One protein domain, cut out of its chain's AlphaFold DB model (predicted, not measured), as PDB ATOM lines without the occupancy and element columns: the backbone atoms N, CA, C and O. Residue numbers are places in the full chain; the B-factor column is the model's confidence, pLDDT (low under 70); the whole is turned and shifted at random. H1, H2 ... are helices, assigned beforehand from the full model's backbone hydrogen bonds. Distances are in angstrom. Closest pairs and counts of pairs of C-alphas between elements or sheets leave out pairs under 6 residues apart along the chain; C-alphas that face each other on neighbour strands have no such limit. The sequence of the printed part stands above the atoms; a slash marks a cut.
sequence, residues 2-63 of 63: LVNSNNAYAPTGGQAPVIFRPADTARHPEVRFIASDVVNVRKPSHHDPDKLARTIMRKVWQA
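What this domain is: This is residues 2 to 63 of the 63 residues of an uncharacterized protein of Chloroflexi bacterium (UniProt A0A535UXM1). There is little regular structure here: a loose, winding chain runs back and forth in long unnamed stretches, with short helix H1 on one side and longer helix H2 on the opposite side. The stretch from residue 28 to 48 crosses the space between them, folding back before H2, and residues 26 to 32 stick out. The printed part has 62 residues with two named helices, H1 then H2, and no named strand; its class is all helix, with under half of the residues in named elements. It is only just loose, close to compact, with a radius of gyration of the C-alphas of 13.0 A and spans of 33 by 27 by 16 A.

How they stand to each other: H1, residues 22 to 27, and H2, residues 49 to 59, are apart. In H2 every O i to N i+4 pair is within hydrogen-bond range; in H1 0 of 2 are, but 3 of 3 O i to N i+3 pairs are.

Where its parts are: H1 begins at C-alpha 22 (174.240, 180.659, 84.531). H2 spans 15.4 A and ends at C-alpha 59 (192.897, 183.469, 86.734).

The domain as a whole: The farthest C-alphas, of Gly 14 and Gln 62, are 37.2 A apart. The printed part has no cut. H1 to H2 is a long link. Confidence is low, under 70, at residues 2 to 17 and 62 to 63.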
ATOM      1  N   LEU A   2     178.431 175.402  81.900       37.84
ATOM      2  CA  LEU A   2     179.424 175.199  82.961       37.84
ATOM      3  C   LEU A   2     178.993 173.995  83.792       37.84
ATOM      4  O   LEU A   2     177.905 174.008  84.357       37.84
ATOM      5  N   VAL A   3     179.841 172.977  83.868       36.41
ATOM      6  CA  VAL A   3     179.584 171.763  84.640       36.41
ATOM      7  C   VAL A   3     180.739 171.628  85.635       36.41
ATOM      8  O   VAL A   3     181.791 171.115  85.283       36.41
ATOM      9  N   ASN A   4     180.583 172.166  86.850       49.09
ATOM     10  CA  ASN A   4     181.499 171.905  87.981       49.09
ATOM     11  C   ASN A   4     180.890 170.901  88.974       49.09
ATOM     12  O   ASN A   4     181.118 170.917  90.177       49.09
ATOM     13  N   SER A   5     180.075 170.005  88.455       47.22
ATOM     14  CA  SER A   5     179.674 168.805  89.162       47.22
ATOM     15  C   SER A   5     180.110 167.716  88.218       47.22
ATOM     16  O   SER A   5     179.572 167.607  87.119       47.22
ATOM     17  N   ASN A   6     181.168 166.987  88.551       51.09
ATOM     18  CA  ASN A   6     181.562 165.860  87.727       51.09
ATOM     19  C   ASN A   6     180.421 164.835  87.810       51.09
ATOM     20  O   ASN A   6     180.382 164.029  88.729       51.09
ATOM     21  N   ASN A   7     179.449 164.917  86.893       54.09
ATOM     22  CA  ASN A   7     178.237 164.089  86.891       54.09
ATOM     23  C   ASN A   7     178.563 162.597  86.733       54.09
ATOM     24  O   ASN A   7     177.694 161.753  86.923       54.09
ATOM     25  N   ALA A   8     179.814 162.275  86.388       55.84
ATOM     26  CA  ALA A   8     180.340 160.921  86.360       55.84
ATOM     27  C   ALA A   8     180.476 160.290  87.757       55.84
ATOM     28  O   ALA A   8     180.625 159.074  87.850       55.84
ATOM     29  N   TYR A   9     180.430 161.080  88.837       54.97
ATOM     30  CA  TYR A   9     180.662 160.574  90.183       54.97
ATOM     31  C   TYR A   9     179.705 161.178  91.210       54.97
ATOM     32  O   TYR A   9     179.546 162.394  91.313       54.97
ATOM     33  N   ALA A  10     179.086 160.311  92.011       57.59
ATOM     34  CA  ALA A  10     178.206 160.733  93.091       57.59
ATOM     35  C   ALA A  10     179.009 161.434  94.208       57.59
ATOM     36  O   ALA A  10     180.080 160.946  94.589       57.59
ATOM     37  N   PRO A  11     178.509 162.546  94.779       60.06
ATOM     38  CA  PRO A  11     179.100 163.131  95.974       60.06
ATOM     39  C   PRO A  11     179.059 162.115  97.119       60.06
ATOM     40  O   PRO A  11     178.055 161.440  97.352       60.06
ATOM     41  N   THR A  12     180.164 161.982  97.846       58.31
ATOM     42  CA  THR A  12     180.224 161.094  99.013       58.31
ATOM     43  C   THR A  12     179.418 161.687 100.168       58.31
ATOM     44  O   THR A  12     179.528 162.882 100.425       58.31
ATOM     45  N   GLY A  13     178.671 160.859 100.907       59.41
ATOM     46  CA  GLY A  13     177.982 161.283 102.136       59.41
ATOM     47  C   GLY A  13     176.554 161.809 101.954       59.41
ATOM     48  O   GLY A  13     176.086 162.567 102.795       59.41
ATOM     49  N   GLY A  14     175.861 161.440 100.868       60.25
ATOM     50  CA  GLY A  14     174.444 161.786 100.655       60.25
ATOM     51  C   GLY A  14     174.186 163.241 100.248       60.25
ATOM     52  O   GLY A  14     173.036 163.668 100.179       60.25
ATOM     53  N   GLN A  15     175.241 164.010  99.977       65.31
ATOM     54  CA  GLN A  15     175.135 165.397  99.535       65.31
ATOM     55  C   GLN A  15     174.735 165.463  98.058       65.31
ATOM     56  O   GLN A  15     175.178 164.655  97.243       65.31
ATOM     57  N   ALA A  16     173.904 166.441  97.699       66.12
ATOM     58  CA  ALA A  16     173.581 166.704  96.302       66.12
ATOM     59  C   ALA A  16     174.780 167.366  95.591       66.12
ATOM     60  O   ALA A  16     175.480 168.173  96.208       66.12
ATOM     61  N   PRO A  17     175.023 167.074  94.299       68.56
ATOM     62  CA  PRO A  17     176.043 167.777  93.534       68.56
ATOM     63  C   PRO A  17     175.739 169.277  93.486       68.56
ATOM     64  O   PRO A  17     174.595 169.681  93.264       68.56
ATOM     65  N   VAL A  18     176.767 170.110  93.643       72.12
ATOM     66  CA  VAL A  18     176.620 171.561  93.473       72.12
ATOM     67  C   VAL A  18     176.554 171.864  91.983       72.12
ATOM     68  O   VAL A  18     177.565 171.778  91.287       72.12
ATOM     69  N   ILE A  19     175.364 172.201  91.486       74.00
ATOM     70  CA  ILE A  19     175.130 172.553  90.082       74.00
ATOM     71  C   ILE A  19     175.194 174.069  89.944       74.00
ATOM     72  O   ILE A  19     174.329 174.776  90.457       74.00
ATOM     73  N   PHE A  20     176.183 174.562  89.205       75.12
ATOM     74  CA  PHE A  20     176.245 175.973  88.844       75.12
ATOM     75  C   PHE A  20     175.242 176.288  87.730       75.12
ATOM     76  O   PHE A  20     175.290 175.668  86.662       75.12
ATOM     77  N   ARG A  21     174.360 177.272  87.939       78.56
ATOM     78  CA  ARG A  21     173.430 177.735  86.904       78.56
ATOM     79  C   ARG A  21     173.885 179.099  86.391       78.56
ATOM     80  O   ARG A  21     174.145 179.985  87.193       78.56
ATOM     81  N   PRO A  22     173.909 179.337  85.066       74.19
ATOM     82  CA  PRO A  22     174.240 180.659  84.531       74.19
ATOM     83  C   PRO A  22     173.366 181.789  85.087       74.19
ATOM     84  O   PRO A  22     173.834 182.908  85.203       74.19
ATOM     85  N   ALA A  23     172.120 181.508  85.478       80.38
ATOM     86  CA  ALA A  23     171.252 182.497  86.118       80.38
ATOM     87  C   ALA A  23     171.760 182.971  87.496       80.38
ATOM     88  O   ALA A  23     171.389 184.058  87.933       80.38
ATOM     89  N   ASP A  24     172.612 182.193  88.170       74.62
ATOM     90  CA  ASP A  24     173.178 182.558  89.472       74.62
ATOM     91  C   ASP A  24     174.172 183.724  89.348       74.62
ATOM     92  O   ASP A  24     174.315 184.500  90.290       74.62
ATOM     93  N   THR A  25     174.793 183.924  88.175       77.75
ATOM     94  CA  THR A  25     175.675 185.082  87.945       77.75
ATOM     95  C   THR A  25     174.905 186.394  87.948       77.75
ATOM     96  O   THR A  25     175.404 187.396  88.445       77.75
ATOM     97  N   ALA A  26     173.673 186.389  87.434       80.88
ATOM     98  CA  ALA A  26     172.833 187.579  87.392       80.88
ATOM     99  C   ALA A  26     172.353 188.009  88.788       80.88
ATOM    100  O   ALA A  26     172.011 189.172  88.980       80.88
ATOM    101  N   ARG A  27     172.329 187.086  89.763       84.44
ATOM    102  CA  ARG A  27     171.949 187.377  91.156       84.44
ATOM    103  C   ARG A  27     173.080 188.001  91.971       84.44
ATOM    104  O   ARG A  27     172.793 188.664  92.958       84.44
ATOM    105  N   HIS A  28     174.323 187.782  91.550       81.50
ATOM    106  CA  HIS A  28     175.531 188.211  92.252       81.50
ATOM    107  C   HIS A  28     176.489 188.925  91.289       81.50
ATOM    108  O   HIS A  28     177.542 188.375  90.950       81.50
ATOM    109  N   PRO A  29     176.128 190.127  90.798       83.75
ATOM    110  CA  PRO A  29     176.964 190.886  89.868       83.75
ATOM    111  C   PRO A  29     178.329 191.277  90.459       83.75
ATOM    112  O   PRO A  29     179.277 191.511  89.713       83.75
ATOM    113  N   GLU A  30     178.448 191.323  91.785       88.81
ATOM    114  CA  GLU A  30     179.688 191.565  92.523       88.81
ATOM    115  C   GLU A  30     180.662 190.375  92.500       88.81
ATOM    116  O   GLU A  30     181.841 190.529  92.823       88.81
ATOM    117  N   VAL A  31     180.194 189.184  92.113       83.81
ATOM    118  CA  VAL A  31     180.981 187.949  92.144       83.81
ATOM    119  C   VAL A  31     181.407 187.541  90.739       83.81
ATOM    120  O   VAL A  31     180.595 187.289  89.847       83.81
ATOM    121  N   ARG A  32     182.717 187.359  90.549       81.62
ATOM    122  CA  ARG A  32     183.266 186.749  89.334       81.62
ATOM    123  C   ARG A  32     183.381 185.238  89.501       81.62
ATOM    124  O   ARG A  32     184.303 184.733  90.135       81.62
ATOM    125  N   PHE A  33     182.479 184.503  88.864       82.25
ATOM    126  CA  PHE A  33     182.529 183.042  88.842       82.25
ATOM    127  C   PHE A  33     183.614 182.536  87.880       82.25
ATOM    128  O   PHE A  33     183.699 182.973  86.730       82.25
ATOM    129  N   ILE A  34     184.437 181.587  88.338       83.00
ATOM    130  CA  ILE A  34     185.513 180.979  87.543       83.00
ATOM    131  C   ILE A  34     185.176 179.512  87.273       83.00
ATOM    132  O   ILE A  34     185.183 178.671  88.167       83.00
ATOM    133  N   ALA A  35     184.916 179.210  86.004       80.94
ATOM    134  CA  ALA A  35     184.741 177.852  85.506       80.94
ATOM    135  C   ALA A  35     186.080 177.114  85.429       80.94
ATOM    136  O   ALA A  35     186.977 177.568  84.714       80.94
ATOM    137  N   SER A  36     186.222 175.962  86.081       84.25
ATOM    138  CA  SER A  36     187.401 175.115  85.888       84.25
ATOM    139  C   SER A  36     187.135 173.666  86.285       84.25
ATOM    140  O   SER A  36     186.439 173.421  87.268       84.25
ATOM    141  N   ASP A  37     187.709 172.713  85.541       85.56
ATOM    142  CA  ASP A  37     187.802 171.329  86.009       85.56
ATOM    143  C   ASP A  37     188.901 171.239  87.065       85.56
ATOM    144  O   ASP A  37     190.096 171.224  86.767       85.56
ATOM    145  N   VAL A  38     188.464 171.174  88.313       89.38
ATOM    146  CA  VAL A  38     189.326 170.990  89.477       89.38
ATOM    147  C   VAL A  38     188.959 169.719  90.227       89.38
ATOM    148  O   VAL A  38     189.302 169.593  91.392       89.38
ATOM    149  N   VAL A  39     188.235 168.778  89.615       85.31
ATOM    150  CA  VAL A  39     187.810 167.560  90.314       85.31
ATOM    151  C   VAL A  39     188.946 166.541  90.346       85.31
ATOM    152  O   VAL A  39     189.638 166.304  89.347       85.31
ATOM    153  N   ASN A  40     189.134 165.932  91.517       85.88
ATOM    154  CA  ASN A  40     190.068 164.837  91.716       85.88
ATOM    155  C   ASN A  40     189.493 163.551  91.121       85.88
ATOM    156  O   ASN A  40     188.447 163.063  91.538       85.88
ATOM    157  N   VAL A  41     190.205 162.970  90.159       83.00
ATOM    158  CA  VAL A  41     189.738 161.785  89.423       83.00
ATOM    159  C   VAL A  41     189.721 160.526  90.302       83.00
ATOM    160  O   VAL A  41     188.906 159.639  90.085       83.00
ATOM    161  N   ARG A  42     190.601 160.446  91.313       84.88
ATOM    162  CA  ARG A  42     190.686 159.303  92.244       84.88
ATOM    163  C   ARG A  42     189.668 159.395  93.375       84.88
ATOM    164  O   ARG A  42     189.173 158.373  93.837       84.88
ATOM    165  N   LYS A  43     189.375 160.613  93.840       82.50
ATOM    166  CA  LYS A  43     188.380 160.888  94.885       82.50
ATOM    167  C   LYS A  43     187.446 162.011  94.424       82.50
ATOM    168  O   LYS A  43     187.662 163.161  94.791       82.50
ATOM    169  N   PRO A  44     186.397 161.693  93.653       77.12
ATOM    170  CA  PRO A  44     185.572 162.688  92.957       77.12
ATOM    171  C   PRO A  44     184.799 163.665  93.843       77.12
ATOM    172  O   PRO A  44     184.338 164.696  93.365       77.12
ATOM    173  N   SER A  45     184.675 163.372  95.137       75.38
ATOM    174  CA  SER A  45     184.142 164.318  96.117       75.38
ATOM    175  C   SER A  45     185.142 165.394  96.548       75.38
ATOM    176  O   SER A  45     184.817 166.214  97.397       75.38
ATOM    177  N   HIS A  46     186.375 165.360  96.037       82.62
ATOM    178  CA  HIS A  46     187.451 166.279  96.397       82.62
ATOM    179  C   HIS A  46     187.906 167.060  95.173       82.62
ATOM    180  O   HIS A  46     187.879 166.570  94.041       82.62
ATOM    181  N   HIS A  47     188.403 168.265  95.420       88.19
ATOM    182  CA  HIS A  47     189.189 168.960  94.421       88.19
ATOM    183  C   HIS A  47     190.578 168.329  94.286       88.19
ATOM    184  O   HIS A  47     191.152 167.826  95.252       88.19
ATOM    185  N   ASP A  48     191.108 168.337  93.068       92.12
ATOM    186  CA  ASP A  48     192.515 168.087  92.797       92.12
ATOM    187  C   ASP A  48     193.304 169.349  93.195       92.12
ATOM    188  O   ASP A  48     193.072 170.412  92.600       92.12
ATOM    189  N   PRO A  49     194.197 169.273  94.202       94.19
ATOM    190  CA  PRO A  49     194.878 170.452  94.731       94.19
ATOM    191  C   PRO A  49     195.704 171.188  93.675       94.19
ATOM    192  O   PRO A  49     195.679 172.417  93.621       94.19
ATOM    193  N   ASP A  50     196.376 170.453  92.790       94.69
ATOM    194  CA  ASP A  50     197.256 171.043  91.788       94.69
ATOM    195  C   ASP A  50     196.461 171.701  90.659       94.69
ATOM    196  O   ASP A  50     196.837 172.772  90.168       94.69
ATOM    197  N   LYS A  51     195.354 171.082  90.219       92.81
ATOM    198  CA  LYS A  51     194.442 171.718  89.255       92.81
ATOM    199  C   LYS A  51     193.872 173.013  89.832       92.81
ATOM    200  O   LYS A  51     193.896 174.037  89.149       92.81
ATOM    201  N   LEU A  52     193.412 172.984  91.084       91.94
ATOM    202  CA  LEU A  52     192.847 174.157  91.752       91.94
ATOM    203  C   LEU A  52     193.880 175.278  91.902       91.94
ATOM    204  O   LEU A  52     193.614 176.409  91.491       91.94
ATOM    205  N   ALA A  53     195.072 174.959  92.410       93.50
ATOM    206  CA  ALA A  53     196.153 175.923  92.582       93.50
ATOM    207  C   ALA A  53     196.528 176.589  91.249       93.50
ATOM    208  O   ALA A  53     196.592 177.816  91.162       93.50
ATOM    209  N   ARG A  54     196.691 175.808  90.170       91.88
ATOM    210  CA  ARG A  54     196.981 176.357  88.834       91.88
ATOM    211  C   ARG A  54     195.877 177.279  88.324       91.88
ATOM    212  O   ARG A  54     196.188 178.300  87.710       91.88
ATOM    213  N   THR A  55     194.611 176.946  88.560       90.75
ATOM    214  CA  THR A  55     193.482 177.799  88.164       90.75
ATOM    215  C   THR A  55     193.498 179.126  88.909       90.75
ATOM    216  O   THR A  55     193.391 180.167  88.263       90.75
ATOM    217  N   ILE A  56     193.694 179.107  90.230       90.00
ATOM    218  CA  ILE A  56     193.790 180.326  91.045       90.00
ATOM    219  C   ILE A  56     194.957 181.190  90.557       90.00
ATOM    220  O   ILE A  56     194.760 182.349  90.199       90.00
ATOM    221  N   MET A  57     196.152 180.609  90.427       91.38
ATOM    222  CA  MET A  57     197.339 181.347  89.986       91.38
ATOM    223  C   MET A  57     197.196 181.910  88.565       91.38
ATOM    224  O   MET A  57     197.696 182.988  88.276       91.38
ATOM    225  N   ARG A  58     196.497 181.237  87.647       86.75
ATOM    226  CA  ARG A  58     196.311 181.764  86.281       86.75
ATOM    227  C   ARG A  58     195.203 182.804  86.167       86.75
ATOM    228  O   ARG A  58     195.289 183.671  85.311       86.75
ATOM    229  N   LYS A  59     194.120 182.670  86.934       82.25
ATOM    230  CA  LYS A  59     192.897 183.469  86.734       82.25
ATOM    231  C   LYS A  59     192.711 184.586  87.752       82.25
ATOM    232  O   LYS A  59     192.013 185.542  87.436       82.25
ATOM    233  N   VAL A  60     193.303 184.449  88.935       76.50
ATOM    234  CA  VAL A  60     193.241 185.451  90.005       76.50
ATOM    235  C   VAL A  60     194.523 186.276  90.032       76.50
ATOM    236  O   VAL A  60     194.447 187.490  90.098       76.50
ATOM    237  N   TRP A  61     195.694 185.641  89.930       74.75
ATOM    238  CA  TRP A  61     196.973 186.355  90.053       74.75
ATOM    239  C   TRP A  61     197.392 187.128  88.790       74.75
ATOM    240  O   TRP A  61     198.177 188.061  88.880       74.75
ATOM    241  N   GLN A  62     196.891 186.754  87.607       62.69
ATOM    242  CA  GLN A  62     197.105 187.526  86.368       62.69
ATOM    243  C   GLN A  62     196.027 188.599  86.122       62.69
ATOM    244  O   GLN A  62     195.978 189.147  85.021       62.69
ATOM    245  N   ALA A  63     195.125 188.827  87.083       48.75
ATOM    246  CA  ALA A  63     194.041 189.803  86.972       48.75
ATOM    247  C   ALA A  63     194.463 191.186  87.476       48.75
ATOM    248  O   ALA A  63     195.258 191.243  88.440       48.75
TER     249      ALA A  63